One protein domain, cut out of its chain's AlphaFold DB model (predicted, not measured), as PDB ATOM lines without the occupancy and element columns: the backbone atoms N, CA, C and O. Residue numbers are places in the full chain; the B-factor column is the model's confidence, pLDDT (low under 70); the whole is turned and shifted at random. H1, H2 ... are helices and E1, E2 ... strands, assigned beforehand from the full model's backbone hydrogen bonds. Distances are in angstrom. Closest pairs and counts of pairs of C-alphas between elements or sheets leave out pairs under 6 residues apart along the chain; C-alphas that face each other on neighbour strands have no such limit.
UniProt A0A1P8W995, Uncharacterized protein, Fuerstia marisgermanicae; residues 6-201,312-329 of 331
ATOM      1  N   ALA A   6      34.002  23.214 -19.094       88.38
ATOM      2  CA  ALA A   6      34.486  22.254 -18.106       88.38
ATOM      3  C   ALA A   6      33.448  21.159 -17.801       88.38
ATOM      4  O   ALA A   6      33.817  19.989 -17.785       88.38
ATOM      5  N   ALA A   7      32.165  21.518 -17.672       89.56
ATOM      6  CA  ALA A   7      31.086  20.572 -17.406       89.56
ATOM      7  C   ALA A   7      30.931  19.543 -18.538       89.56
ATOM      8  O   ALA A   7      30.877  18.345 -18.267       89.56
ATOM      9  N   LEU A   8      30.955  19.982 -19.804       91.50
ATOM     10  CA  LEU A   8      30.921  19.065 -20.950       91.50
ATOM     11  C   LEU A   8      32.142  18.128 -20.958       91.50
ATOM     12  O   LEU A   8      31.993  16.925 -21.151       91.50
ATOM     13  N   ILE A   9      33.348  18.664 -20.739       92.19
ATOM     14  CA  ILE A   9      34.593  17.875 -20.774       92.19
ATOM     15  C   ILE A   9      34.643  16.849 -19.627       92.19
ATOM     16  O   ILE A   9      35.188  15.760 -19.800       92.19
ATOM     17  N   GLN A  10      34.100  17.195 -18.459       92.19
ATOM     18  CA  GLN A  10      34.085  16.339 -17.267       92.19
ATOM     19  C   GLN A  10      32.906  15.357 -17.233       92.19
ATOM     20  O   GLN A  10      32.936  14.413 -16.443       92.19
ATOM     21  N   SER A  11      31.879  15.553 -18.069       92.38
ATOM     22  CA  SER A  11      30.694  14.694 -18.091       92.38
ATOM     23  C   SER A  11      31.066  13.236 -18.341       92.38
ATOM     24  O   SER A  11      31.828  12.925 -19.249       92.38
ATOM     25  N   ARG A  12      30.497  12.314 -17.562       93.25
ATOM     26  CA  ARG A  12      30.697  10.867 -17.757       93.25
ATOM     27  C   ARG A  12      29.686  10.251 -18.725       93.25
ATOM     28  O   ARG A  12      29.797   9.066 -19.032       93.25
ATOM     29  N   SER A  13      28.716  11.030 -19.208       95.81
ATOM     30  CA  SER A  13      27.736  10.547 -20.180       95.81
ATOM     31  C   SER A  13      28.420  10.142 -21.485       95.81
ATOM     32  O   SER A  13      29.268  10.868 -22.012       95.81
ATOM     33  N   ALA A  14      28.016   9.002 -22.049       95.69
ATOM     34  CA  ALA A  14      28.538   8.524 -23.324       95.69
ATOM     35  C   ALA A  14      28.295   9.529 -24.464       95.69
ATOM     36  O   ALA A  14      29.174   9.715 -25.306       95.69
ATOM     37  N   SER A  15      27.142  10.215 -24.463       94.19
ATOM     38  CA  SER A  15      26.802  11.229 -25.469       94.19
ATOM     39  C   SER A  15      27.747  12.429 -25.409       94.19
ATOM     40  O   SER A  15      28.282  12.851 -26.432       94.19
ATOM     41  N   ASP A  16      28.023  12.939 -24.210       94.19
ATOM     42  CA  ASP A  16      28.895  14.099 -24.015       94.19
ATOM     43  C   ASP A  16      30.350  13.752 -24.329       94.19
ATOM     44  O   ASP A  16      31.045  14.496 -25.021       94.19
ATOM     45  N   GLN A  17      30.797  12.564 -23.918       95.56
ATOM     46  CA  GLN A  17      32.121  12.050 -24.261       95.56
ATOM     47  C   GLN A  17      32.302  11.852 -25.769       95.56
ATOM     48  O   GLN A  17      33.419  11.980 -26.283       95.56
ATOM     49  N   GLN A  18      31.230  11.542 -26.498       96.00
ATOM     50  CA  GLN A  18      31.261  11.497 -27.956       96.00
ATOM     51  C   GLN A  18      31.383  12.911 -28.546       96.00
ATOM     52  O   GLN A  18      32.274  13.144 -29.364       96.00
ATOM     53  N   ILE A  19      30.605  13.883 -28.051       94.38
ATOM     54  CA  ILE A  19      30.714  15.298 -28.458       94.38
ATOM     55  C   ILE A  19      32.143  15.817 -28.246       94.38
ATOM     56  O   ILE A  19      32.744  16.381 -29.161       94.38
ATOM     57  N   VAL A  20      32.733  15.583 -27.071       95.62
ATOM     58  CA  VAL A  20      34.118  15.973 -26.755       95.62
ATOM     59  C   VAL A  20      35.102  15.335 -27.735       95.62
ATOM     60  O   VAL A  20      35.992  16.011 -28.262       95.62
ATOM     61  N   ARG A  21      34.929  14.042 -28.040       96.31
ATOM     62  CA  ARG A  21      35.767  13.332 -29.014       96.31
ATOM     63  C   ARG A  21      35.647  13.901 -30.419       96.31
ATOM     64  O   ARG A  21      36.651  13.842 -31.139       96.31
ATOM     65  N   ASP A  22      34.490  14.427 -30.798       95.31
ATOM     66  CA  ASP A  22      34.188  14.947 -32.135       95.31
ATOM     67  C   ASP A  22      34.557  16.420 -32.318       95.31
ATOM     68  O   ASP A  22      34.969  16.812 -33.412       95.31
ATOM     69  N   VAL A  23      34.519  17.213 -31.247       93.88
ATOM     70  CA  VAL A  23      34.940  18.619 -31.253       93.88
ATOM     71  C   VAL A  23      36.454  18.754 -31.093       93.88
ATOM     72  O   VAL A  23      37.095  19.495 -31.845       93.88
ATOM     73  N   PHE A  24      37.052  18.026 -30.148       96.00
ATOM     74  CA  PHE A  24      38.450  18.215 -29.776       96.00
ATOM     75  C   PHE A  24      39.370  17.124 -30.321       96.00
ATOM     76  O   PHE A  24      39.034  15.937 -30.455       96.00
ATOM     77  N   ARG A  25      40.599  17.530 -30.639       95.25
ATOM     78  CA  ARG A  25      41.688  16.595 -30.939       95.25
ATOM     79  C   ARG A  25      42.164  15.924 -29.650       95.25
ATOM     80  O   ARG A  25      41.910  16.411 -28.556       95.25
ATOM     81  N   SER A  26      42.870  14.802 -29.792       94.06
ATOM     82  CA  SER A  26      43.210  13.891 -28.688       94.06
ATOM     83  C   SER A  26      43.804  14.571 -27.452       94.06
ATOM     84  O   SER A  26      43.417  14.222 -26.345       94.06
ATOM     85  N   LYS A  27      44.677  15.570 -27.634       94.50
ATOM     86  CA  LYS A  27      45.326  16.307 -26.537       94.50
ATOM     87  C   LYS A  27      44.354  17.089 -25.638       94.50
ATOM     88  O   LYS A  27      44.713  17.421 -24.520       94.50
ATOM     89  N   PHE A  28      43.156  17.412 -26.112       95.00
ATOM     90  CA  PHE A  28      42.195  18.258 -25.398       95.00
ATOM     91  C   PHE A  28      40.851  17.543 -25.251       95.00
ATOM     92  O   PHE A  28      39.805  18.113 -25.528       95.00
ATOM     93  N   ARG A  29      40.866  16.264 -24.865       94.94
ATOM     94  CA  ARG A  29      39.635  15.497 -24.596       94.94
ATOM     95  C   ARG A  29      39.317  15.336 -23.117       94.94
ATOM     96  O   ARG A  29      38.240  14.872 -22.783       94.94
ATOM     97  N   ASP A  30      40.234  15.723 -22.245       92.81
ATOM     98  CA  ASP A  30      40.063  15.627 -20.805       92.81
ATOM     99  C   ASP A  30      40.490  16.930 -20.123       92.81
ATOM    100  O   ASP A  30      41.366  17.664 -20.599       92.81
ATOM    101  N   ILE A  31      39.862  17.217 -18.984       92.69
ATOM    102  CA  ILE A  31      40.051  18.480 -18.271       92.69
ATOM    103  C   ILE A  31      41.490  18.639 -17.762       92.69
ATOM    104  O   ILE A  31      42.021  19.750 -17.733       92.69
ATOM    105  N   ARG A  32      42.159  17.534 -17.404       93.50
ATOM    106  CA  ARG A  32      43.528  17.551 -16.880       93.50
ATOM    107  C   ARG A  32      44.495  18.025 -17.960       93.50
ATOM    108  O   ARG A  32      45.310  18.902 -17.687       93.50
ATOM    109  N   SER A  33      44.366  17.536 -19.188       94.19
ATOM    110  CA  SER A  33      45.208  17.948 -20.311       94.19
ATOM    111  C   SER A  33      45.006  19.417 -20.695       94.19
ATOM    112  O   SER A  33      45.993  20.117 -20.939       94.19
ATOM    113  N   PHE A  34      43.764  19.926 -20.669       93.50
ATOM    114  CA  PHE A  34      43.495  21.364 -20.823       93.50
ATOM    115  C   PHE A  34      44.222  22.190 -19.765       93.50
ATOM    116  O   PHE A  34      44.975  23.109 -20.092       93.50
ATOM    117  N   ARG A  35      43.996  21.855 -18.490       93.75
ATOM    118  CA  ARG A  35      44.556  22.586 -17.350       93.75
ATOM    119  C   ARG A  35      46.077  22.547 -17.365       93.75
ATOM    120  O   ARG A  35      46.697  23.589 -17.200       93.75
ATOM    121  N   ASN A  36      46.673  21.384 -17.611       94.69
ATOM    122  CA  ASN A  36      48.124  21.227 -17.673       94.69
ATOM    123  C   ASN A  36      48.723  22.068 -18.798       94.69
ATOM    124  O   ASN A  36      49.708  22.770 -18.575       94.69
ATOM    125  N   PHE A  37      48.112  22.054 -19.986       95.81
ATOM    126  CA  PHE A  37      48.569  22.886 -21.093       95.81
ATOM    127  C   PHE A  37      48.506  24.375 -20.732       95.81
ATOM    128  O   PHE A  37      49.534  25.046 -20.772       95.81
ATOM    129  N   LEU A  38      47.343  24.870 -20.297       95.62
ATOM    130  CA  LEU A  38      47.158  26.281 -19.950       95.62
ATOM    131  C   LEU A  38      48.065  26.726 -18.793       95.62
ATOM    132  O   LEU A  38      48.748  27.737 -18.925       95.62
ATOM    133  N   LYS A  39      48.159  25.950 -17.704       94.44
ATOM    134  CA  LYS A  39      49.036  26.262 -16.563       94.44
ATOM    135  C   LYS A  39      50.507  26.301 -16.971       94.44
ATOM    136  O   LYS A  39      51.196  27.253 -16.619       94.44
ATOM    137  N   SER A  40      50.969  25.309 -17.738       93.44
ATOM    138  CA  SER A  40      52.372  25.219 -18.172       93.44
ATOM    139  C   SER A  40      52.772  26.346 -19.125       93.44
ATOM    140  O   SER A  40      53.886  26.853 -19.047       93.44
ATOM    141  N   THR A  41      51.866  26.752 -20.017       95.31
ATOM    142  CA  THR A  41      52.180  27.702 -21.086       95.31
ATOM    143  C   THR A  41      51.909  29.149 -20.681       95.31
ATOM    144  O   THR A  41      52.742  30.010 -20.944       95.31
ATOM    145  N   LEU A  42      50.795  29.431 -19.995       94.62
ATOM    146  CA  LEU A  42      50.467  30.786 -19.537       94.62
ATOM    147  C   LEU A  42      51.174  31.162 -18.225       94.62
ATOM    148  O   LEU A  42      51.251  32.340 -17.896       94.62
ATOM    149  N   GLN A  43      51.711  30.183 -17.483       83.00
ATOM    150  CA  GLN A  43      52.075  30.331 -16.066       83.00
ATOM    151  C   GLN A  43      50.917  30.931 -15.271       83.00
ATOM    152  O   GLN A  43      50.992  32.023 -14.716       83.00
ATOM    153  N   THR A  44      49.837  30.156 -15.222       76.38
ATOM    154  CA  THR A  44      48.577  30.448 -14.526       76.38
ATOM    155  C   THR A  44      47.563  31.230 -15.360       76.38
ATOM    156  O   THR A  44      46.463  30.713 -15.531       76.38
ATOM    157  N   ASN A  45      47.861  32.403 -15.930       93.69
ATOM    158  CA  ASN A  45      46.802  33.237 -16.528       93.69
ATOM    159  C   ASN A  45      47.242  34.095 -17.740       93.69
ATOM    160  O   ASN A  45      48.422  34.153 -18.087       93.69
ATOM    161  N   VAL A  46      46.278  34.716 -18.429       96.50
ATOM    162  CA  VAL A  46      46.505  35.525 -19.637       96.50
ATOM    163  C   VAL A  46      47.325  36.766 -19.310       96.50
ATOM    164  O   VAL A  46      48.292  37.037 -20.022       96.50
ATOM    165  N   THR A  47      47.002  37.490 -18.235       96.50
ATOM    166  CA  THR A  47      47.740  38.706 -17.850       96.50
ATOM    167  C   THR A  47      49.227  38.426 -17.635       96.50
ATOM    168  O   THR A  47      50.069  39.162 -18.153       96.50
ATOM    169  N   SER A  48      49.573  37.335 -16.949       94.81
ATOM    170  CA  SER A  48      50.957  36.912 -16.723       94.81
ATOM    171  C   SER A  48      51.687  36.577 -18.024       94.81
ATOM    172  O   SER A  48      52.861  36.915 -18.161       94.81
ATOM    173  N   MET A  49      51.015  35.950 -18.997       97.00
ATOM    174  CA  MET A  49      51.610  35.684 -20.310       97.00
ATOM    175  C   MET A  49      51.842  36.978 -21.102       97.00
ATOM    176  O   MET A  49      52.882  37.122 -21.737       97.00
ATOM    177  N   LEU A  50      50.915  37.939 -21.047       96.94
ATOM    178  CA  LEU A  50      51.051  39.220 -21.753       96.94
ATOM    179  C   LEU A  50      52.189  40.101 -21.211       96.94
ATOM    180  O   LEU A  50      52.753  40.875 -21.975       96.94
ATOM    181  N   HIS A  51      52.547  39.954 -19.933       96.31
ATOM    182  CA  HIS A  51      53.697  40.626 -19.306       96.31
ATOM    183  C   HIS A  51      54.985  39.789 -19.349       96.31
ATOM    184  O   HIS A  51      55.996  40.159 -18.750       96.31
ATOM    185  N   ALA A  52      54.958  38.621 -19.997       95.50
ATOM    186  CA  ALA A  52      56.093  37.717 -19.987       95.50
ATOM    187  C   ALA A  52      57.244  38.250 -20.859       95.50
ATOM    188  O   ALA A  52      57.006  38.747 -21.967       95.50
ATOM    189  N   PRO A  53      58.506  38.067 -20.426       95.31
ATOM    190  CA  PRO A  53      59.667  38.444 -21.221       95.31
ATOM    191  C   PRO A  53      59.744  37.646 -22.529       95.31
ATOM    192  O   PRO A  53      59.195  36.548 -22.653       95.31
ATOM    193  N   SER A  54      60.497  38.168 -23.499       93.56
ATOM    194  CA  SER A  54      60.599  37.625 -24.864       93.56
ATOM    195  C   SER A  54      60.926  36.128 -24.930       93.56
ATOM    196  O   SER A  54      60.348  35.418 -25.746       93.56
ATOM    197  N   GLY A  55      61.799  35.627 -24.050       93.81
ATOM    198  CA  GLY A  55      62.204  34.216 -24.012       93.81
ATOM    199  C   GLY A  55      61.088  33.234 -23.642       93.81
ATOM    200  O   GLY A  55      61.248  32.032 -23.834       93.81
ATOM    201  N   ARG A  56      59.954  33.725 -23.128       95.00
ATOM    202  CA  ARG A  56      58.792  32.900 -22.772       95.00
ATOM    203  C   ARG A  56      57.765  32.758 -23.886       95.00
ATOM    204  O   ARG A  56      56.817  31.988 -23.737       95.00
ATOM    205  N   TRP A  57      57.923  33.502 -24.972       97.12
ATOM    206  CA  TRP A  57      57.012  33.432 -26.097       97.12
ATOM    207  C   TRP A  57      57.428  32.334 -27.068       97.12
ATOM    208  O   TRP A  57      58.565  32.273 -27.522       97.12
ATOM    209  N   ASP A  58      56.471  31.492 -27.431       96.88
ATOM    210  CA  ASP A  58      56.590  30.557 -28.537       96.88
ATOM    211  C   ASP A  58      55.230  30.385 -29.239       96.88
ATOM    212  O   ASP A  58      54.247  31.068 -28.949       96.88
ATOM    213  N   ILE A  59      55.154  29.457 -30.196       97.62
ATOM    214  CA  ILE A  59      53.899  29.157 -30.905       97.62
ATOM    215  C   ILE A  59      52.807  28.665 -29.936       97.62
ATOM    216  O   ILE A  59      51.631  28.991 -30.118       97.62
ATOM    217  N   LYS A  60      53.178  27.893 -28.906       97.38
ATOM    218  CA  LYS A  60      52.227  27.356 -27.927       97.38
ATOM    219  C   LYS A  60      51.655  28.475 -27.066       97.38
ATOM    220  O   LYS A  60      50.477  28.380 -26.739       97.38
ATOM    221  N   SER A  61      52.414  29.531 -26.762       97.69
ATOM    222  CA  SER A  61      51.908  30.717 -26.054       97.69
ATOM    223  C   SER A  61      50.681  31.301 -26.754       97.69
ATOM    224  O   SER A  61      49.646  31.495 -26.120       97.69
ATOM    225  N   PHE A  62      50.730  31.470 -28.080       97.94
ATOM    226  CA  PHE A  62      49.584  31.956 -28.858       97.94
ATOM    227  C   PHE A  62      48.409  30.970 -28.864       97.94
ATOM    228  O   PHE A  62      47.254  31.380 -28.757       97.94
ATOM    229  N   HIS A  63      48.677  29.660 -28.944       97.50
ATOM    230  CA  HIS A  63      47.618  28.650 -28.814       97.50
ATOM    231  C   HIS A  63      46.955  28.710 -27.442       97.50
ATOM    232  O   HIS A  63      45.734  28.645 -27.361       97.50
ATOM    233  N   ALA A  64      47.737  28.843 -26.373       97.69
ATOM    234  CA  ALA A  64      47.229  28.903 -25.012       97.69
ATOM    235  C   ALA A  64      46.389  30.162 -24.773       97.69
ATOM    236  O   ALA A  64      45.328  30.054 -24.165       97.69
ATOM    237  N   LEU A  65      46.798  31.314 -25.316       98.06
ATOM    238  CA  LEU A  65      45.993  32.539 -25.293       98.06
ATOM    239  C   LEU A  65      44.645  32.334 -25.995       98.06
ATOM    240  O   LEU A  65      43.603  32.633 -25.419       98.06
ATOM    241  N   TYR A  66      44.640  31.751 -27.199       96.94
ATOM    242  CA  TYR A  66      43.389  31.458 -27.905       96.94
ATOM    243  C   TYR A  66      42.497  30.484 -27.126       96.94
ATOM    244  O   TYR A  66      41.297  30.717 -26.993       96.94
ATOM    245  N   ILE A  67      43.068  29.402 -26.589       96.00
ATOM    246  CA  ILE A  67      42.319  28.404 -25.813       96.00
ATOM    247  C   ILE A  67      41.758  29.023 -24.531       96.00
ATOM    248  O   ILE A  67      40.627  28.716 -24.173       96.00
ATOM    249  N   ALA A  68      42.489  29.920 -23.864       95.94
ATOM    250  CA  ALA A  68      41.986  30.640 -22.697       95.94
ATOM    251  C   ALA A  68      40.767  31.509 -23.037       95.94
ATOM    252  O   ALA A  68      39.751  31.442 -22.343       95.94
ATOM    253  N   CYS A  69      40.827  32.261 -24.140       94.25
ATOM    254  CA  CYS A  69      39.672  33.009 -24.636       94.25
ATOM    255  C   CYS A  69      38.501  32.082 -24.991       94.25
ATOM    256  O   CYS A  69      37.354  32.398 -24.684       94.25
ATOM    257  N   TRP A  70      38.784  30.917 -25.576       93.19
ATOM    258  CA  TRP A  70      37.764  29.930 -25.922       93.19
ATOM    259  C   TRP A  70      37.122  29.291 -24.687       93.19
ATOM    260  O   TRP A  70      35.912  29.117 -24.656       93.19
ATOM    261  N   VAL A  71      37.888  29.002 -23.631       92.44
ATOM    262  CA  VAL A  71      37.350  28.548 -22.335       92.44
ATOM    263  C   VAL A  71      36.435  29.607 -21.719       92.44
ATOM    264  O   VAL A  71      35.378  29.276 -21.181       92.44
ATOM    265  N   HIS A  72      36.826  30.881 -21.800       90.75
ATOM    266  CA  HIS A  72      36.005  31.989 -21.323       90.75
ATOM    267  C   HIS A  72      34.687  32.104 -22.107       90.75
ATOM    268  O   HIS A  72      33.619  32.217 -21.492       90.75
ATOM    269  N   HIS A  73      34.771  32.047 -23.439       87.19
ATOM    270  CA  HIS A  73      33.655  32.256 -24.356       87.19
ATOM    271  C   HIS A  73      33.783  31.346 -25.593       87.19
ATOM    272  O   HIS A  73      34.401  31.746 -26.583       87.19
ATOM    273  N   PRO A  74      33.238  30.116 -25.555       88.25
ATOM    274  CA  PRO A  74      33.344  29.155 -26.647       88.25
ATOM    275  C   PRO A  74      32.654  29.634 -27.922       88.25
ATOM    276  O   PRO A  74      31.489  30.030 -27.909       88.25
ATOM    277  N   LEU A  75      33.365  29.542 -29.044       84.62
ATOM    278  CA  LEU A  75      32.863  29.928 -30.362       84.62
ATOM    279  C   LEU A  75      32.987  28.758 -31.333       84.62
ATOM    280  O   LEU A  75      34.010  28.071 -31.342       84.62
ATOM    281  N   GLU A  76      31.987  28.578 -32.198       82.19
ATOM    282  CA  GLU A  76      32.098  27.625 -33.303       82.19
ATOM    283  C   GLU A  76      33.155  28.086 -34.298       82.19
ATOM    284  O   GLU A  76      34.190  27.451 -34.440       82.19
ATOM    285  N   LYS A  77      32.936  29.249 -34.907       77.00
ATOM    286  CA  LYS A  77      33.879  29.922 -35.795       77.00
ATOM    287  C   LYS A  77      34.059  31.338 -35.286       77.00
ATOM    288  O   LYS A  77      33.212  32.201 -35.516       77.00
ATOM    289  N   GLY A  78      35.140  31.548 -34.546       71.31
ATOM    290  CA  GLY A  78      35.301  32.701 -33.674       71.31
ATOM    291  C   GLY A  78      36.678  33.339 -33.734       71.31
ATOM    292  O   GLY A  78      37.691  32.653 -33.905       71.31
ATOM    293  N   SER A  79      36.689  34.659 -33.578       85.31
ATOM    294  CA  SER A  79      37.893  35.453 -33.405       85.31
ATOM    295  C   SER A  79      37.810  36.251 -32.115       85.31
ATOM    296  O   SER A  79      36.755  36.792 -31.776       85.31
ATOM    297  N   TYR A  80      38.943  36.325 -31.428       88.94
ATOM    298  CA  TYR A  80      39.104  37.084 -30.201       88.94
ATOM    299  C   TYR A  80      40.046  38.253 -30.443       88.94
ATOM    300  O   TYR A  80      41.010  38.127 -31.196       88.94
ATOM    301  N   MET A  81      39.782  39.363 -29.773       91.06
ATOM    302  CA  MET A  81      40.680  40.506 -29.676       91.06
ATOM    303  C   MET A  81      40.997  40.726 -28.200       91.06
ATOM    304  O   MET A  81      40.153  41.223 -27.454       91.06
ATOM    305  N   ILE A  82      42.193  40.331 -27.769       94.50
ATOM    306  CA  ILE A  82      42.645  40.608 -26.403       94.50
ATOM    307  C   ILE A  82      43.078  42.070 -26.334       94.50
ATOM    308  O   ILE A  82      43.917  42.491 -27.127       94.50
ATOM    309  N   ASP A  83      42.499  42.825 -25.405       93.50
ATOM    310  CA  ASP A  83      42.834  44.231 -25.167       93.50
ATOM    311  C   ASP A  83      44.257  44.374 -24.599       93.50
ATOM    312  O   ASP A  83      44.589  43.764 -23.580       93.50
ATOM    313  N   LEU A  84      45.094  45.174 -25.268       95.75
ATOM    314  CA  LEU A  84      46.481  45.451 -24.881       95.75
ATOM    315  C   LEU A  84      46.683  46.889 -24.371       95.75
ATOM    316  O   LEU A  84      47.826  47.320 -24.196       95.75
ATOM    317  N   SER A  85      45.605  47.649 -24.149       90.44
ATOM    318  CA  SER A  85      45.657  49.051 -23.699       90.44
ATOM    319  C   SER A  85      46.367  49.232 -22.364       90.44
ATOM    320  O   SER A  85      47.011  50.254 -22.152       90.44
ATOM    321  N   GLN A  86      46.281  48.233 -21.485       91.19
ATOM    322  CA  GLN A  86      46.887  48.267 -20.154       91.19
ATOM    323  C   GLN A  86      48.383  47.916 -20.154       91.19
ATOM    324  O   GLN A  86      49.028  47.986 -19.114       91.19
ATOM    325  N   LEU A  87      48.948  47.511 -21.296       95.88
ATOM    326  CA  LEU A  87      50.372  47.203 -21.410       95.88
ATOM    327  C   LEU A  87      51.180  48.470 -21.713       95.88
ATOM    328  O   LEU A  87      50.692  49.392 -22.367       95.88
ATOM    329  N   SER A  88      52.451  48.502 -21.306       96.06
ATOM    330  CA  SER A  88      53.381  49.524 -21.794       96.06
ATOM    331  C   SER A  88      53.703  49.308 -23.277       96.06
ATOM    332  O   SER A  88      53.509  48.219 -23.831       96.06
ATOM    333  N   GLU A  89      54.219  50.341 -23.942       95.38
ATOM    334  CA  GLU A  89      54.680  50.225 -25.330       95.38
ATOM    335  C   GLU A  89      55.781  49.171 -25.482       95.38
ATOM    336  O   GLU A  89      55.743  48.365 -26.413       95.38
ATOM    337  N   GLU A  90      56.703  49.103 -24.522       96.00
ATOM    338  CA  GLU A  90      57.755  48.092 -24.493       96.00
ATOM    339  C   GLU A  90      57.176  46.670 -24.479       96.00
ATOM    340  O   GLU A  90      57.593  45.825 -25.279       96.00
ATOM    341  N   GLN A  91      56.174  46.417 -23.630       96.94
ATOM    342  CA  GLN A  91      55.518  45.112 -23.535       96.94
ATOM    343  C   GLN A  91      54.749  44.764 -24.812       96.94
ATOM    344  O   GLN A  91      54.872  43.651 -25.327       96.94
ATOM    345  N   ARG A  92      54.039  45.726 -25.415       96.94
ATOM    346  CA  ARG A  92      53.443  45.527 -26.750       96.94
ATOM    347  C   ARG A  92      54.508  45.194 -27.798       96.94
ATOM    348  O   ARG A  92      54.306  44.297 -28.616       96.94
ATOM    349  N   GLY A  93      55.667  45.848 -27.731       97.19
ATOM    350  CA  GLY A  93      56.823  45.559 -28.575       97.19
ATOM    351  C   GLY A  93      57.366  44.138 -28.394       97.19
ATOM    352  O   GLY A  93      57.755  43.504 -29.377       97.19
ATOM    353  N   VAL A  94      57.360  43.593 -27.171       97.75
ATOM    354  CA  VAL A  94      57.725  42.187 -26.910       97.75
ATOM    355  C   VAL A  94      56.772  41.238 -27.638       97.75
ATOM    356  O   VAL A  94      57.237  40.338 -28.340       97.75
ATOM    357  N   ILE A  95      55.461  41.469 -27.536       97.44
ATOM    358  CA  ILE A  95      54.431  40.647 -28.196       97.44
ATOM    359  C   ILE A  95      54.568  40.724 -29.722       97.44
ATOM    360  O   ILE A  95      54.552  39.696 -30.402       97.44
ATOM    361  N   GLN A  96      54.757  41.925 -30.273       96.50
ATOM    362  CA  GLN A  96      54.966  42.123 -31.708       96.50
ATOM    363  C   GLN A  96      56.209  41.363 -32.201       96.50
ATOM    364  O   GLN A  96      56.126  40.595 -33.162       96.50
ATOM    365  N   ARG A  97      57.347  41.480 -31.504       97.19
ATOM    366  CA  ARG A  97      58.569  40.730 -31.846       97.19
ATOM    367  C   ARG A  97      58.372  39.219 -31.734       97.19
ATOM    368  O   ARG A  97      58.896  38.476 -32.563       97.19
ATOM    369  N   ALA A  98      57.608  38.750 -30.750       97.12
ATOM    370  CA  ALA A  98      57.265  37.338 -30.619       97.12
ATOM    371  C   ALA A  98      56.426  36.838 -31.806       97.12
ATOM    372  O   ALA A  98      56.740  35.795 -32.387       97.12
ATOM    373  N   CYS A  99      55.409  37.605 -32.217       95.94
ATOM    374  CA  CYS A  99      54.657  37.348 -33.443       95.94
ATOM    375  C   CYS A  99      55.614  37.247 -34.638       95.94
ATOM    376  O   CYS A  99      55.540  36.297 -35.421       95.94
ATOM    377  N   ASP A 100      56.552  38.187 -34.757       95.19
ATOM    378  CA  ASP A 100      57.473  38.254 -35.885       95.19
ATOM    379  C   ASP A 100      58.465  37.094 -35.952       95.19
ATOM    380  O   ASP A 100      58.715  36.572 -37.043       95.19
ATOM    381  N   ARG A 101      58.977  36.675 -34.792       96.25
ATOM    382  CA  ARG A 101      59.993  35.631 -34.646       96.25
ATOM    383  C   ARG A 101      59.428  34.220 -34.773       96.25
ATOM    384  O   ARG A 101      60.073  33.360 -35.368       96.25
ATOM    385  N   HIS A 102      58.260  33.960 -34.190       96.56
ATOM    386  CA  HIS A 102      57.752  32.592 -34.036       96.56
ATOM    387  C   HIS A 102      56.678  32.213 -35.057       96.56
ATOM    388  O   HIS A 102      56.448  31.022 -35.279       96.56
ATOM    389  N   LEU A 103      56.011  33.191 -35.678       95.88
ATOM    390  CA  LEU A 103      54.866  32.947 -36.552       95.88
ATOM    391  C   LEU A 103      55.181  33.301 -38.010       95.88
ATOM    392  O   LEU A 103      55.708  34.371 -38.320       95.88
ATOM    393  N   ALA A 104      54.790  32.424 -38.935       92.56
ATOM    394  CA  ALA A 104      55.009  32.643 -40.364       92.56
ATOM    395  C   ALA A 104      54.068  33.729 -40.909       92.56
ATOM    396  O   ALA A 104      52.886  33.734 -40.577       92.56
ATOM    397  N   ARG A 105      54.549  34.623 -41.781       90.50
ATOM    398  CA  ARG A 105      53.700  35.646 -42.425       90.50
ATOM    399  C   ARG A 105      52.553  35.004 -43.222       90.50
ATOM    400  O   ARG A 105      52.749  34.001 -43.907       90.50
ATOM    401  N   ARG A 106      51.362  35.606 -43.161       81.81
ATOM    402  CA  ARG A 106      50.138  35.144 -43.832       81.81
ATOM    403  C   ARG A 106      49.305  36.333 -44.314       81.81
ATOM    404  O   ARG A 106      48.967  37.215 -43.533       81.81
ATOM    405  N   LYS A 107      48.910  36.330 -45.592       80.56
ATOM    406  CA  LYS A 107      47.855  37.239 -46.072       80.56
ATOM    407  C   LYS A 107      46.528  36.853 -45.421       80.56
ATOM    408  O   LYS A 107      46.198  35.669 -45.349       80.56
ATOM    409  N   SER A 108      45.786  37.852 -44.972       72.81
ATOM    410  CA  SER A 108      44.480  37.689 -44.350       72.81
ATOM    411  C   SER A 108      43.474  38.528 -45.124       72.81
ATOM    412  O   SER A 108      43.782  39.629 -45.554       72.81
ATOM    413  N   SER A 109      42.258  38.033 -45.323       66.56
ATOM    414  CA  SER A 109      41.146  38.886 -45.770       66.56
ATOM    415  C   SER A 109      40.424  39.547 -44.588       66.56
ATOM    416  O   SER A 109      39.362  40.138 -44.768       66.56
ATOM    417  N   HIS A 110      40.948  39.363 -43.374       66.50
ATOM    418  CA  HIS A 110      40.378  39.802 -42.105       66.50
ATOM    419  C   HIS A 110      41.096  41.069 -41.622       66.50
ATOM    420  O   HIS A 110      42.325  41.141 -41.704       66.50
ATOM    421  N   LEU A 111      40.321  42.058 -41.162       72.81
ATOM    422  CA  LEU A 111      40.785  43.340 -40.606       72.81
ATOM    423  C   LEU A 111      41.928  44.013 -41.390       72.81
ATOM    424  O   LEU A 111      41.689  44.487 -42.502       72.81
ATOM    425  N   GLY A 112      43.133  44.099 -40.809       69.00
ATOM    426  CA  GLY A 112      44.303  44.786 -41.359       69.00
ATOM    427  C   GLY A 112      44.943  44.094 -42.564       69.00
ATOM    428  O   GLY A 112      45.940  44.574 -43.096       69.00
ATOM    429  N   GLY A 113      44.403  42.961 -43.019       71.00
ATOM    430  CA  GLY A 113      44.799  42.328 -44.280       71.00
ATOM    431  C   GLY A 113      46.121  41.541 -44.238       71.00
ATOM    432  O   GLY A 113      46.422  40.744 -45.132       71.00
ATOM    433  N   ALA A 114      46.913  41.710 -43.179       81.50
ATOM    434  CA  ALA A 114      48.186  41.035 -42.976       81.50
ATOM    435  C   ALA A 114      48.250  40.436 -41.575       81.50
ATOM    436  O   ALA A 114      48.022  41.112 -40.576       81.50
ATOM    437  N   GLY A 115      48.544  39.145 -41.501       88.56
ATOM    438  CA  GLY A 115      48.614  38.414 -40.253       88.56
ATOM    439  C   GLY A 115      49.724  37.390 -40.236       88.56
ATOM    440  O   GLY A 115      50.605  37.363 -41.101       88.56
ATOM    441  N   ARG A 116      49.689  36.535 -39.221       93.44
ATOM    442  CA  ARG A 116      50.684  35.490 -39.031       93.44
ATOM    443  C   ARG A 116      50.050  34.168 -38.628       93.44
ATOM    444  O   ARG A 116      49.034  34.118 -37.950       93.44
ATOM    445  N   SER A 117      50.665  33.094 -39.091       93.88
ATOM    446  CA  SER A 117      50.212  31.718 -38.968       93.88
ATOM    447  C   SER A 117      50.905  31.027 -37.799       93.88
ATOM    448  O   SER A 117      52.086  30.676 -37.895       93.88
ATOM    449  N   ALA A 118      50.139  30.679 -36.772       94.56
ATOM    450  CA  ALA A 118      50.517  29.749 -35.715       94.56
ATOM    451  C   ALA A 118      50.041  28.311 -36.026       94.56
ATOM    452  O   ALA A 118      49.511  27.619 -35.167       94.56
ATOM    453  N   LYS A 119      50.193  27.815 -37.263       93.50
ATOM    454  CA  LYS A 119      49.720  26.463 -37.650       93.50
ATOM    455  C   LYS A 119      50.484  25.294 -37.012       93.50
ATOM    456  O   LYS A 119      49.932  24.209 -36.836       93.50
ATOM    457  N   LYS A 120      51.780  25.468 -36.719       93.50
ATOM    458  CA  LYS A 120      52.649  24.363 -36.282       93.50
ATOM    459  C   LYS A 120      52.193  23.857 -34.914       93.50
ATOM    460  O   LYS A 120      52.156  24.618 -33.958       93.50
ATOM    461  N   GLY A 121      51.877  22.566 -34.829       90.81
ATOM    462  CA  GLY A 121      51.437  21.941 -33.581       90.81
ATOM    463  C   GLY A 121      50.005  22.282 -33.166       90.81
ATOM    464  O   GLY A 121      49.645  21.994 -32.027       90.81
ATOM    465  N   TRP A 122      49.184  22.866 -34.054       92.81
ATOM    466  CA  TRP A 122      47.771  23.108 -33.759       92.81
ATOM    467  C   TRP A 122      47.054  21.790 -33.453       92.81
ATOM    468  O   TRP A 122      46.859  20.938 -34.322       92.81
ATOM    469  N   ALA A 123      46.668  21.631 -32.191       93.25
ATOM    470  CA  ALA A 123      46.135  20.384 -31.666       93.25
ATOM    471  C   ALA A 123      44.842  20.585 -30.876       93.25
ATOM    472  O   ALA A 123      44.495  19.699 -30.116       93.25
ATOM    473  N   PHE A 124      44.146  21.714 -31.041       94.69
ATOM    474  CA  PHE A 124      42.973  22.053 -30.234       94.69
ATOM    475  C   PHE A 124      41.658  21.553 -30.859       94.69
ATOM    476  O   PHE A 124      41.214  20.442 -30.564       94.69
ATOM    477  N   LEU A 125      41.065  22.323 -31.773       93.62
ATOM    478  CA  LEU A 125      39.789  21.984 -32.412       93.62
ATOM    479  C   LEU A 125      39.986  21.078 -33.638       93.62
ATOM    480  O   LEU A 125      40.899  21.285 -34.452       93.62
ATOM    481  N   LYS A 126      39.114  20.078 -33.800       92.25
ATOM    482  CA  LYS A 126      38.966  19.322 -35.053       92.25
ATOM    483  C   LYS A 126      38.360  20.218 -36.136       92.25
ATOM    484  O   LYS A 126      37.673  21.188 -35.837       92.25
ATOM    485  N   GLY A 127      38.662  19.929 -37.401       87.94
ATOM    486  CA  GLY A 127      38.261  20.771 -38.540       87.94
ATOM    487  C   GLY A 127      39.178  21.976 -38.772       87.94
ATOM    488  O   GLY A 127      39.547  22.262 -39.908       87.94
ATOM    489  N   TYR A 128      39.659  22.599 -37.696       89.75
ATOM    490  CA  TYR A 128      40.623  23.697 -37.754       89.75
ATOM    491  C   TYR A 128      42.064  23.198 -37.910       89.75
ATOM    492  O   TYR A 128      42.449  22.123 -37.419       89.75
ATOM    493  N   ARG A 129      42.871  23.988 -38.623       88.69
ATOM    494  CA  ARG A 129      44.252  23.640 -39.000       88.69
ATOM    495  C   ARG A 129      45.269  24.709 -38.631       88.69
ATOM    496  O   ARG A 129      46.464  24.424 -38.623       88.69
ATOM    497  N   GLU A 130      44.813  25.919 -38.350       89.44
ATOM    498  CA  GLU A 130      45.683  27.049 -38.086       89.44
ATOM    499  C   GLU A 130      45.043  28.021 -37.099       89.44
ATOM    500  O   GLU A 130      43.824  28.171 -37.057       89.44
ATOM    501  N   LEU A 131      45.896  28.715 -36.347       93.56
ATOM    502  CA  LEU A 131      45.550  29.941 -35.649       93.56
ATOM    503  C   LEU A 131      46.183  31.132 -36.378       93.56
ATOM    504  O   LEU A 131      47.408  31.227 -36.465       93.56
ATOM    505  N   LEU A 132      45.350  32.020 -36.909       92.94
ATOM    506  CA  LEU A 132      45.748  33.329 -37.408       92.94
ATOM    507  C   LEU A 132      45.931  34.274 -36.218       92.94
ATOM    508  O   LEU A 132      45.052  34.351 -35.366       92.94
ATOM    509  N   VAL A 133      47.046  34.997 -36.184       94.81
ATOM    510  CA  VAL A 133      47.397  35.981 -35.155       94.81
ATOM    511  C   VAL A 133      47.745  37.305 -35.831       94.81
ATOM    512  O   VAL A 133      48.492  37.313 -36.814       94.81
ATOM    513  N   GLN A 134      47.200  38.414 -35.339       92.69
ATOM    514  CA  GLN A 134      47.424  39.758 -35.881       92.69
ATOM    515  C   GLN A 134      47.508  40.767 -34.732       92.69
ATOM    516  O   GLN A 134      46.740  40.673 -33.779       92.69
ATOM    517  N   MET A 135      48.420  41.731 -34.827       92.69
ATOM    518  CA  MET A 135      48.374  42.933 -33.992       92.69
ATOM    519  C   MET A 135      47.473  43.938 -34.704       92.69
ATOM    520  O   MET A 135      47.664  44.199 -35.893       92.69
ATOM    521  N   GLU A 136      46.444  44.427 -34.019       89.25
ATOM    522  CA  GLU A 136      45.393  45.242 -34.623       89.25
ATOM    523  C   GLU A 136      45.104  46.485 -33.787       89.25
ATOM    524  O   GLU A 136      44.709  46.390 -32.629       89.25
ATOM    525  N   THR A 137      45.181  47.657 -34.412       86.56
ATOM    526  CA  THR A 137      44.721  48.917 -33.816       86.56
ATOM    527  C   THR A 137      43.286  49.203 -34.237       86.56
ATOM    528  O   THR A 137      42.978  49.224 -35.432       86.56
ATOM    529  N   THR A 138      42.391  49.478 -33.292       78.31
ATOM    530  CA  THR A 138      41.049  49.996 -33.591       78.31
ATOM    531  C   THR A 138      40.739  51.187 -32.701       78.31
ATOM    532  O   THR A 138      40.704  51.040 -31.485       78.31
ATOM    533  N   LYS A 139      40.475  52.355 -33.308       75.25
ATOM    534  CA  LYS A 139      40.167  53.612 -32.597       75.25
ATOM    535  C   LYS A 139      41.204  53.968 -31.514       75.25
ATOM    536  O   LYS A 139      40.844  54.365 -30.416       75.25
ATOM    537  N   GLY A 140      42.488  53.785 -31.823       81.56
ATOM    538  CA  GLY A 140      43.595  54.068 -30.900       81.56
ATOM    539  C   GLY A 140      43.859  52.985 -29.849       81.56
ATOM    540  O   GLY A 140      44.843  53.082 -29.128       81.56
ATOM    541  N   THR A 141      43.033  51.937 -29.773       84.06
ATOM    542  CA  THR A 141      43.276  50.797 -28.883       84.06
ATOM    543  C   THR A 141      43.969  49.660 -29.628       84.06
ATOM    544  O   THR A 141      43.510  49.237 -30.692       84.06
ATOM    545  N   GLU A 142      45.055  49.159 -29.046       91.75
ATOM    546  CA  GLU A 142      45.831  48.020 -29.537       91.75
ATOM    547  C   GLU A 142      45.238  46.694 -29.048       91.75
ATOM    548  O   GLU A 142      44.906  46.543 -27.870       91.75
ATOM    549  N   TYR A 143      45.160  45.714 -29.944       93.25
ATOM    550  CA  TYR A 143      44.625  44.388 -29.669       93.25
ATOM    551  C   TYR A 143      45.521  43.288 -30.234       93.25
ATOM    552  O   TYR A 143      46.050  43.405 -31.341       93.25
ATOM    553  N   LEU A 144      45.594  42.160 -29.523       95.81
ATOM    554  CA  LEU A 144      46.054  40.897 -30.096       95.81
ATOM    555  C   LEU A 144      44.842  40.149 -30.654       95.81
ATOM    556  O   LEU A 144      44.060  39.550 -29.912       95.81
ATOM    557  N   PHE A 145      44.681  40.198 -31.971       93.31
ATOM    558  CA  PHE A 145      43.643  39.479 -32.693       93.31
ATOM    559  C   PHE A 145      44.067  38.031 -32.954       93.31
ATOM    560  O   PHE A 145      45.178  37.762 -33.418       93.31
ATOM    561  N   MET A 146      43.163  37.087 -32.700       93.81
ATOM    562  CA  MET A 146      43.390  35.659 -32.893       93.81
ATOM    563  C   MET A 146      42.157  34.970 -33.474       93.81
ATOM    564  O   MET A 146      41.050  35.142 -32.964       93.81
ATOM    565  N   LYS A 147      42.336  34.133 -34.497       90.94
ATOM    566  CA  LYS A 147      41.236  33.439 -35.182       90.94
ATOM    567  C   LYS A 147      41.626  32.034 -35.617       90.94
ATOM    568  O   LYS A 147      42.634  31.854 -36.296       90.94
ATOM    569  N   ALA A 148      40.810  31.042 -35.272       89.88
ATOM    570  CA  ALA A 148      40.992  29.691 -35.792       89.88
ATOM    571  C   ALA A 148      40.513  29.615 -37.252       89.88
ATOM    572  O   ALA A 148      39.406  30.041 -37.582       89.88
ATOM    573  N   GLU A 149      41.347  29.051 -38.120       84.56
ATOM    574  CA  GLU A 149      41.098  28.912 -39.556       84.56
ATOM    575  C   GLU A 149      41.178  27.428 -39.969       84.56
ATOM    576  O   GLU A 149      41.991  26.640 -39.468       84.56
ATOM    577  N   ASP A 150      40.295  27.033 -40.880       74.50
ATOM    578  CA  ASP A 150      40.128  25.672 -41.410       74.50
ATOM    579  C   ASP A 150      41.054  25.353 -42.591       74.50
ATOM    580  O   ASP A 150      41.241  24.191 -42.964       74.50
ATOM    581  N   TYR A 151      41.731  26.369 -43.117       68.94
ATOM    582  CA  TYR A 151      42.754  26.258 -44.150       68.94
ATOM    583  C   TYR A 151      43.931  27.202 -43.856       68.94
ATOM    584  O   TYR A 151      43.784  28.231 -43.192       68.94
ATOM    585  N   GLY A 152      45.108  26.841 -44.376       56.47
ATOM    586  CA  GLY A 152      46.291  27.707 -44.386       56.47
ATOM    587  C   GLY A 152      46.519  28.384 -45.740       56.47
ATOM    588  O   GLY A 152      45.701  28.268 -46.650       56.47
ATOM    589  N   THR A 153      47.641  29.088 -45.897       46.78
ATOM    590  CA  THR A 153      48.021  29.746 -47.164       46.78
ATOM    591  C   THR A 153      48.643  28.782 -48.190       46.78
ATOM    592  O   THR A 153      49.380  27.866 -47.830       46.78
ATOM    593  N   GLY A 154      48.345  29.002 -49.484       42.94
ATOM    594  CA  GLY A 154      48.884  28.269 -50.649       42.94
ATOM    595  C   GLY A 154      47.822  27.933 -51.715       42.94
ATOM    596  O   GLY A 154      46.645  28.237 -51.529       42.94
ATOM    597  N   LEU A 155      48.202  27.251 -52.808       34.72
ATOM    598  CA  LEU A 155      47.275  26.714 -53.837       34.72
ATOM    599  C   LEU A 155      46.160  25.837 -53.226       34.72
ATOM    600  O   LEU A 155      45.009  25.880 -53.653       34.72
ATOM    601  N   ARG A 156      46.479  25.123 -52.135       40.25
ATOM    602  CA  ARG A 156      45.527  24.347 -51.318       40.25
ATOM    603  C   ARG A 156      44.596  25.196 -50.432       40.25
ATOM    604  O   ARG A 156      43.676  24.633 -49.859       40.25
ATOM    605  N   GLY A 157      44.821  26.506 -50.303       40.66
ATOM    606  CA  GLY A 157      43.946  27.469 -49.615       40.66
ATOM    607  C   GLY A 157      43.080  28.298 -50.575       40.66
ATOM    608  O   GLY A 157      41.967  28.674 -50.223       40.66
ATOM    609  N   PHE A 158      43.527  28.507 -51.820       43.19
ATOM    610  CA  PHE A 158      42.762  29.230 -52.845       43.19
ATOM    611  C   PHE A 158      41.480  28.493 -53.265       43.19
ATOM    612  O   PHE A 158      40.421  29.113 -53.366       43.19
ATOM    613  N   ILE A 159      41.555  27.168 -53.449       43.12
ATOM    614  CA  ILE A 159      40.409  26.319 -53.827       43.12
ATOM    615  C   ILE A 159      39.331  26.292 -52.716       43.12
ATOM    616  O   ILE A 159      38.159  26.523 -53.018       43.12
ATOM    617  N   PRO A 160      39.671  26.096 -51.424       52.75
ATOM    618  CA  PRO A 160      38.719  26.272 -50.324       52.75
ATOM    619  C   PRO A 160      38.158  27.690 -50.210       52.75
ATOM    620  O   PRO A 160      36.968  27.833 -49.948       52.75
ATOM    621  N   HIS A 161      38.961  28.735 -50.439       48.88
ATOM    622  CA  HIS A 161      38.482  30.120 -50.401       48.88
ATOM    623  C   HIS A 161      37.466  30.420 -51.505       48.88
ATOM    624  O   HIS A 161      36.437  31.032 -51.232       48.88
ATOM    625  N   THR A 162      37.716  29.978 -52.739       49.81
ATOM    626  CA  THR A 162      36.781  30.162 -53.861       49.81
ATOM    627  C   THR A 162      35.525  29.321 -53.673       49.81
ATOM    628  O   THR A 162      34.422  29.849 -53.787       49.81
ATOM    629  N   ARG A 163      35.651  28.047 -53.278       56.06
ATOM    630  CA  ARG A 163      34.493  27.195 -52.959       56.06
ATOM    631  C   ARG A 163      33.685  27.740 -51.779       56.06
ATOM    632  O   ARG A 163      32.460  27.759 -51.840       56.06
ATOM    633  N   GLY A 164      34.359  28.219 -50.736       53.44
ATOM    634  CA  GLY A 164      33.750  28.881 -49.587       53.44
ATOM    635  C   GLY A 164      33.050  30.179 -49.974       53.44
ATOM    636  O   GLY A 164      31.947  30.427 -49.503       53.44
ATOM    637  N   TYR A 165      33.631  30.962 -50.885       52.47
ATOM    638  CA  TYR A 165      33.030  32.178 -51.429       52.47
ATOM    639  C   TYR A 165      31.773  31.885 -52.261       52.47
ATOM    640  O   TYR A 165      30.749  32.532 -52.056       52.47
ATOM    641  N   PHE A 166      31.810  30.888 -53.153       57.75
ATOM    642  CA  PHE A 166      30.632  30.468 -53.923       57.75
ATOM    643  C   PHE A 166      29.540  29.883 -53.029       57.75
ATOM    644  O   PHE A 166      28.371  30.230 -53.189       57.75
ATOM    645  N   HIS A 167      29.913  29.045 -52.058       57.03
ATOM    646  CA  HIS A 167      28.981  28.524 -51.064       57.03
ATOM    647  C   HIS A 167      28.335  29.669 -50.282       57.03
ATOM    648  O   HIS A 167      27.117  29.773 -50.279       57.03
ATOM    649  N   MET A 168      29.132  30.597 -49.745       56.19
ATOM    650  CA  MET A 168      28.655  31.777 -49.018       56.19
ATOM    651  C   MET A 168      27.758  32.678 -49.868       56.19
ATOM    652  O   MET A 168      26.790  33.231 -49.353       56.19
ATOM    653  N   ARG A 169      28.039  32.824 -51.166       54.88
ATOM    654  CA  ARG A 169      27.146  33.529 -52.094       54.88
ATOM    655  C   ARG A 169      25.803  32.819 -52.265       54.88
ATOM    656  O   ARG A 169      24.797  33.504 -52.387       54.88
ATOM    657  N   LYS A 170      25.787  31.485 -52.285       56.25
ATOM    658  CA  LYS A 170      24.578  30.680 -52.516       56.25
ATOM    659  C   LYS A 170      23.732  30.489 -51.255       56.25
ATOM    660  O   LYS A 170      22.514  30.496 -51.343       56.25
ATOM    661  N   THR A 171      24.362  30.285 -50.101       53.44
ATOM    662  CA  THR A 171      23.689  29.909 -48.845       53.44
ATOM    663  C   THR A 171      23.617  31.050 -47.835       53.44
ATOM    664  O   THR A 171      23.003  30.896 -46.784       53.44
ATOM    665  N   GLY A 172      24.270  32.184 -48.111       48.25
ATOM    666  CA  GLY A 172      24.372  33.309 -47.178       48.25
ATOM    667  C   GLY A 172      25.349  33.082 -46.019       48.25
ATOM    668  O   GLY A 172      25.563  33.995 -45.220       48.25
ATOM    669  N   HIS A 173      25.974  31.904 -45.933       52.75
ATOM    670  CA  HIS A 173      26.853  31.507 -44.836       52.75
ATOM    671  C   HIS A 173      28.101  30.783 -45.361       52.75
ATOM    672  O   HIS A 173      28.022  30.015 -46.314       52.75
ATOM    673  N   GLY A 174      29.279  31.008 -44.767       58.31
ATOM    674  CA  GLY A 174      30.506  30.305 -45.171       58.31
ATOM    675  C   GLY A 174      30.466  28.781 -44.959       58.31
ATOM    676  O   GLY A 174      29.532  28.227 -44.374       58.31
ATOM    677  N   LEU A 175      31.519  28.076 -45.368       64.31
ATOM    678  CA  LEU A 175      31.653  26.655 -45.037       64.31
ATOM    679  C   LEU A 175      31.919  26.459 -43.535       64.31
ATOM    680  O   LEU A 175      32.618  27.262 -42.898       64.31
ATOM    681  N   THR A 176      31.334  25.389 -42.998       70.75
ATOM    682  CA  THR A 176      31.536  24.906 -41.631       70.75
ATOM    683  C   THR A 176      32.854  24.141 -41.549       70.75
ATOM    684  O   THR A 176      33.057  23.174 -42.282       70.75
ATOM    685  N   ALA A 177      33.736  24.546 -40.636       76.69
ATOM    686  CA  ALA A 177      35.019  23.879 -40.418       76.69
ATOM    687  C   ALA A 177      34.865  22.556 -39.652       76.69
ATOM    688  O   ALA A 177      35.561  21.581 -39.928       76.69
ATOM    689  N   SER A 178      33.950  22.529 -38.678       86.25
ATOM    690  CA  SER A 178      33.664  21.376 -37.824       86.25
ATOM    691  C   SER A 178      32.158  21.175 -37.701       86.25
ATOM    692  O   SER A 178      31.472  21.955 -37.043       86.25
ATOM    693  N   ALA A 179      31.638  20.124 -38.340       85.69
ATOM    694  CA  ALA A 179      30.212  19.793 -38.295       85.69
ATOM    695  C   ALA A 179      29.730  19.517 -36.861       85.69
ATOM    696  O   ALA A 179      28.652  19.965 -36.478       85.69
ATOM    697  N   ALA A 180      30.557  18.854 -36.048       88.00
ATOM    698  CA  ALA A 180      30.259  18.590 -34.643       88.00
ATOM    699  C   ALA A 180      30.137  19.888 -33.834       88.00
ATOM    700  O   ALA A 180      29.189  20.059 -33.074       88.00
ATOM    701  N   LEU A 181      31.054  20.836 -34.042       87.44
ATOM    702  CA  LEU A 181      31.022  22.114 -33.334       87.44
ATOM    703  C   LEU A 181      29.864  23.008 -33.805       87.44
ATOM    704  O   LEU A 181      29.249  23.694 -32.996       87.44
ATOM    705  N   ASN A 182      29.521  22.961 -35.093       85.00
ATOM    706  CA  ASN A 182      28.329  23.622 -35.620       85.00
ATOM    707  C   ASN A 182      27.034  23.014 -35.087       85.00
ATOM    708  O   ASN A 182      26.129  23.765 -34.742       85.00
ATOM    709  N   THR A 183      26.969  21.692 -34.949       85.62
ATOM    710  CA  THR A 183      25.842  21.017 -34.297       85.62
ATOM    711  C   THR A 183      25.736  21.459 -32.843       85.62
ATOM    712  O   THR A 183      24.672  21.903 -32.431       85.62
ATOM    713  N   LEU A 184      26.846  21.451 -32.100       86.62
ATOM    714  CA  LEU A 184      26.880  21.892 -30.704       86.62
ATOM    715  C   LEU A 184      26.420  23.350 -30.540       86.62
ATOM    716  O   LEU A 184      25.665  23.654 -29.624       86.62
ATOM    717  N   ALA A 185      26.821  24.240 -31.449       83.88
ATOM    718  CA  ALA A 185      26.404  25.642 -31.428       83.88
ATOM    719  C   ALA A 185      24.947  25.871 -31.872       83.88
ATOM    720  O   ALA A 185      24.346  26.874 -31.496       83.88
ATOM    721  N   SER A 186      24.390  24.984 -32.702       78.06
ATOM    722  CA  SER A 186      23.060  25.173 -33.311       78.06
ATOM    723  C   SER A 186      21.954  24.449 -32.544       78.06
ATOM    724  O   SER A 186      20.880  25.007 -32.357       78.06
ATOM    725  N   ALA A 187      22.216  23.215 -32.109       80.44
ATOM    726  CA  ALA A 187      21.300  22.409 -31.302       80.44
ATOM    727  C   ALA A 187      21.421  22.721 -29.800       80.44
ATOM    728  O   ALA A 187      20.476  22.493 -29.049       80.44
ATOM    729  N   GLY A 188      22.567  23.263 -29.374       79.12
ATOM    730  CA  GLY A 188      22.880  23.509 -27.971       79.12
ATOM    731  C   GLY A 188      23.247  22.234 -27.205       79.12
ATOM    732  O   GLY A 188      23.149  21.114 -27.708       79.12
ATOM    733  N   ASN A 189      23.697  22.409 -25.965       87.06
ATOM    734  CA  ASN A 189      23.868  21.336 -24.991       87.06
ATOM    735  C   ASN A 189      23.618  21.922 -23.587       87.06
ATOM    736  O   ASN A 189      24.093  23.023 -23.314       87.06
ATOM    737  N   PRO A 190      22.905  21.225 -22.685       85.12
ATOM    738  CA  PRO A 190      22.606  21.756 -21.351       85.12
ATOM    739  C   PRO A 190      23.838  22.112 -20.503       85.12
ATOM    740  O   PRO A 190      23.731  22.926 -19.593       85.12
ATOM    741  N   LEU A 191      24.996  21.504 -20.784       85.44
ATOM    742  CA  LEU A 191      26.245  21.696 -20.044       85.44
ATOM    743  C   LEU A 191      27.154  22.776 -20.639       85.44
ATOM    744  O   LEU A 191      28.140  23.150 -20.006       85.44
ATOM    745  N   VAL A 192      26.903  23.222 -21.875       84.88
ATOM    746  CA  VAL A 192      27.785  24.181 -22.547       84.88
ATOM    747  C   VAL A 192      27.038  25.072 -23.528       84.88
ATOM    748  O   VAL A 192      26.276  24.614 -24.378       84.88
ATOM    749  N   THR A 193      27.379  26.356 -23.491       83.50
ATOM    750  CA  THR A 193      26.985  27.310 -24.528       83.50
ATOM    751  C   THR A 193      28.155  27.540 -25.475       83.50
ATOM    752  O   THR A 193      29.210  28.030 -25.067       83.50
ATOM    753  N   VAL A 194      27.966  27.203 -26.752       82.50
ATOM    754  CA  VAL A 194      28.883  27.562 -27.842       82.50
ATOM    755  C   VAL A 194      28.172  28.546 -28.755       82.50
ATOM    756  O   VAL A 194      27.155  28.209 -29.357       82.50
ATOM    757  N   GLU A 195      28.701  29.759 -28.888       78.00
ATOM    758  CA  GLU A 195      28.104  30.745 -29.787       78.00
ATOM    759  C   GLU A 195      28.459  30.426 -31.248       78.00
ATOM    760  O   GLU A 195      29.616  30.179 -31.619       78.00
ATOM    761  N   GLY A 196      27.439  30.432 -32.107       70.31
ATOM    762  CA  GLY A 196      27.599  30.212 -33.540       70.31
ATOM    763  C   GLY A 196      28.220  31.414 -34.263       70.31
ATOM    764  O   GLY A 196      27.779  32.547 -34.094       70.31
ATOM    765  N   ARG A 197      29.184  31.149 -35.157       64.00
ATOM    766  CA  ARG A 197      29.679  32.059 -36.216       64.00
ATOM    767  C   ARG A 197      29.881  33.531 -35.802       64.00
ATOM    768  O   ARG A 197      29.165  34.422 -36.269       64.00
ATOM    769  N   ALA A 198      30.918  33.796 -35.009       51.94
ATOM    770  CA  ALA A 198      31.349  35.141 -34.615       51.94
ATOM    771  C   ALA A 198      32.458  35.753 -35.513       51.94
ATOM    772  O   ALA A 198      32.709  36.951 -35.446       51.94
ATOM    773  N   ALA A 199      33.116  34.967 -36.379       46.56
ATOM    774  CA  ALA A 199      34.314  35.397 -37.128       46.56
ATOM    775  C   ALA A 199      34.124  35.647 -38.638       46.56
ATOM    776  O   ALA A 199      35.110  35.747 -39.378       46.56
ATOM    777  N   GLU A 200      32.889  35.701 -39.136       50.50
ATOM    778  CA  GLU A 200      32.641  36.151 -40.509       50.50
ATOM    779  C   GLU A 200      32.551  37.673 -40.486       50.50
ATOM    780  O   GLU A 200      31.615  38.217 -39.910       50.50
ATOM    781  N   ASN A 201      33.556  38.337 -41.073       50.00
ATOM    782  CA  ASN A 201      33.740  39.793 -41.030       50.00
ATOM    783  C   ASN A 201      32.449  40.583 -41.229       50.00
ATOM    784  O   ASN A 201      32.282  41.612 -40.598       50.00
ATOM    785  N   ILE A 312      34.836  39.003 -30.607       77.31
ATOM    786  CA  ILE A 312      34.777  38.974 -29.147       77.31
ATOM    787  C   ILE A 312      36.005  39.700 -28.613       77.31
ATOM    788  O   ILE A 312      37.129  39.199 -28.678       77.31
ATOM    789  N   ARG A 313      35.791  40.906 -28.096       83.56
ATOM    790  CA  ARG A 313      36.822  41.645 -27.370       83.56
ATOM    791  C   ARG A 313      36.850  41.179 -25.929       83.56
ATOM    792  O   ARG A 313      35.802  41.040 -25.304       83.56
ATOM    793  N   VAL A 314      38.045  40.924 -25.417       85.50
ATOM    794  CA  VAL A 314      38.228  40.439 -24.051       85.50
ATOM    795  C   VAL A 314      39.295  41.255 -23.343       85.50
ATOM    796  O   VAL A 314      40.393  41.454 -23.860       85.50
ATOM    797  N   ALA A 315      38.972  41.707 -22.133       90.06
ATOM    798  CA  ALA A 315      39.974  42.220 -21.214       90.06
ATOM    799  C   ALA A 315      40.722  41.031 -20.578       90.06
ATOM    800  O   ALA A 315      40.056  40.081 -20.143       90.06
ATOM    801  N   PRO A 316      42.065  41.062 -20.473       93.94
ATOM    802  CA  PRO A 316      42.848  39.972 -19.884       93.94
ATOM    803  C   PRO A 316      42.321  39.499 -18.520       93.94
ATOM    804  O   PRO A 316      42.061  38.310 -18.341       93.94
ATOM    805  N   ALA A 317      42.020  40.430 -17.610       91.25
ATOM    806  CA  ALA A 317      41.520  40.127 -16.267       91.25
ATOM    807  C   ALA A 317      40.181  39.354 -16.254       91.25
ATOM    808  O   ALA A 317      39.933  38.531 -15.371       91.25
ATOM    809  N   VAL A 318      39.315  39.577 -17.247       88.69
ATOM    810  CA  VAL A 318      38.030  38.865 -17.370       88.69
ATOM    811  C   VAL A 318      38.259  37.405 -17.778       88.69
ATOM    812  O   VAL A 318      37.605  36.489 -17.259       88.69
ATOM    813  N   VAL A 319      39.223  37.174 -18.676       92.50
ATOM    814  CA  VAL A 319      39.646  35.820 -19.055       92.50
ATOM    815  C   VAL A 319      40.310  35.131 -17.866       92.50
ATOM    816  O   VAL A 319      39.982  33.981 -17.584       92.50
ATOM    817  N   ASP A 320      41.148  35.840 -17.112       94.19
ATOM    818  CA  ASP A 320      41.821  35.308 -15.921       94.19
ATOM    819  C   ASP A 320      40.836  34.842 -14.848       94.19
ATOM    820  O   ASP A 320      40.969  33.735 -14.331       94.19
ATOM    821  N   SER A 321      39.798  35.633 -14.564       90.62
ATOM    822  CA  SER A 321      38.718  35.243 -13.646       90.62
ATOM    823  C   SER A 321      38.010  33.958 -14.104       90.62
ATOM    824  O   SER A 321      37.733  33.045 -13.316       90.62
ATOM    825  N   SER A 322      37.791  33.825 -15.415       90.75
ATOM    826  CA  SER A 322      37.209  32.605 -15.984       90.75
ATOM    827  C   SER A 322      38.167  31.416 -15.906       90.75
ATOM    828  O   SER A 322      37.724  30.311 -15.603       90.75
ATOM    829  N   LEU A 323      39.469  31.627 -16.118       92.56
ATOM    830  CA  LEU A 323      40.487  30.589 -15.957       92.56
ATOM    831  C   LEU A 323      40.611  30.120 -14.508       92.56
ATOM    832  O   LEU A 323      40.729  28.920 -14.283       92.56
ATOM    833  N   LYS A 324      40.529  31.031 -13.530       91.56
ATOM    834  CA  LYS A 324      40.519  30.679 -12.105       91.56
ATOM    835  C   LYS A 324      39.395  29.685 -11.806       91.56
ATOM    836  O   LYS A 324      39.663  28.570 -11.367       91.56
ATOM    837  N   THR A 325      38.170  30.032 -12.204       88.62
ATOM    838  CA  THR A 325      37.006  29.135 -12.089       88.62
ATOM    839  C   THR A 325      37.246  27.812 -12.829       88.62
ATOM    840  O   THR A 325      36.987  26.731 -12.306       88.62
ATOM    841  N   PHE A 326      37.792  27.869 -14.048       90.19
ATOM    842  CA  PHE A 326      38.097  26.681 -14.847       90.19
ATOM    843  C   PHE A 326      39.122  25.752 -14.184       90.19
ATOM    844  O   PHE A 326      39.060  24.539 -14.388       90.19
ATOM    845  N   TYR A 327      40.070  26.278 -13.408       90.06
ATOM    846  CA  TYR A 327      41.052  25.478 -12.676       90.06
ATOM    847  C   TYR A 327      40.509  24.894 -11.376       90.06
ATOM    848  O   TYR A 327      40.918  23.791 -11.021       90.06
ATOM    849  N   GLU A 328      39.624  25.624 -10.702       84.69
ATOM    850  CA  GLU A 328      39.081  25.291  -9.379       84.69
ATOM    851  C   GLU A 328      37.861  24.363  -9.432       84.69
ATOM    852  O   GLU A 328      37.508  23.776  -8.417       84.69
ATOM    853  N   LEU A 329      37.228  24.178 -10.599       75.06
ATOM    854  CA  LEU A 329      36.136  23.211 -10.769       75.06
ATOM    855  C   LEU A 329      36.619  21.775 -10.486       75.06
ATOM    856  O   LEU A 329      37.140  21.075 -11.362       75.06
TER     857      LEU A 329
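This is residues 6 to 201 and 312 to 329 of the 331 residues of an uncharacterized protein of Fuerstia marisgermanicae (UniProt A0A1P8W995). A strongly twisted sheet of six strands has H5 and H6 over one face, H5 across the strands and H6 along them, and H3 and H9 pack on H5. H1, H2 and H8 gather at one side, while H7 lies away from the other helices. The printed part has 214 residues with nine named helices and six named strands, in the order H1 to H5, E1, H6, E2 to E5, H7, H8, E6, H9. The sheet runs E2, E3, E4, E5, E1, E6 and is mixed; the class is mixed, helices and strands. The whole is compact, with a radius of gyration of the C-alphas of 16.9 A and spans of 47 by 44 by 30 A.

Start at the sheet: E2, residues 104 to 107, E3, 114 to 117, E4, 130 to 138, and E5, 141 to 149, form a meander, each strand the antiparallel neighbour of the one before. Within hydrogen-bond range you find N 106 and O 115 at 2.8 A in the hairpin E2 and E3, N 116 and O 133 at 2.8 A in the hairpin E3 and E4, and N 134 and O 145 at 2.9 A in the hairpin E4 and E5. E1, residues 79 to 83, is antiparallel to E5, with N 82 and O 144 at 2.9 A, and parallel to the edge strand E6, residues 312 to 314, with N 314 and O 81 at 2.9 A. H5, residues 59 to 72, and H6, residues 89 to 102, are on the same face, at heights over the sheet of 9.0 A and 9.9 A: two layers, helices on one face of a sheet. H5 is the hub. Residues 37 to 42 of H3, residues 31 to 42, touch it, closest at the C-alphas of Leu 38 and Ala 64, 5.7 A, at a steep tilt of 55 degrees. H9, residues 316 to 328, touches residues 68 to 72 of H5, about perpendicular at 79 degrees, closest at the C-alphas of His 72 and Ser 322, 5.5 A. H4, residues 46 to 50, only just touches H5, with 3 pairs of C-alphas within 8 A, the closest those of Val 46 and Leu 65, 6.4 A. H2, residues 14 to 23, touches H1, residues 6 to 10, closest at the C-alphas of Leu 8 and Asp 16, 6.2 A, and H8, residues 179 to 187, closest at those of Val 23 and Leu 181, 5.6 A. H7, residues 155 to 171, touches no helix; 11 of its 13 O i to N i+4 pairs are within hydrogen-bond range, and in the other helices every pair is.

Find C-alpha 141 at (43.276, 50.797, -28.883); from there E5 runs 24.4 A. E4 spans 23.8 A, H7 24.3 A and H5 20.5 A. H1 begins at C-alpha 6, (34.486, 22.254, -18.106), and H9 ends at C-alpha 328, (39.081, 25.291, -9.379).

The C-alphas of Ala 14 and Glu 89 are the two farthest apart, 49.3 A. Residues 202 to 311 are not printed; C-alphas 201 and 312 are 12.0 A apart across the cut. The link E3 to E4 is long. Low pLDDT, under 70, is found at residues 109 to 110, 112, 151 to 175 and 197 to 201.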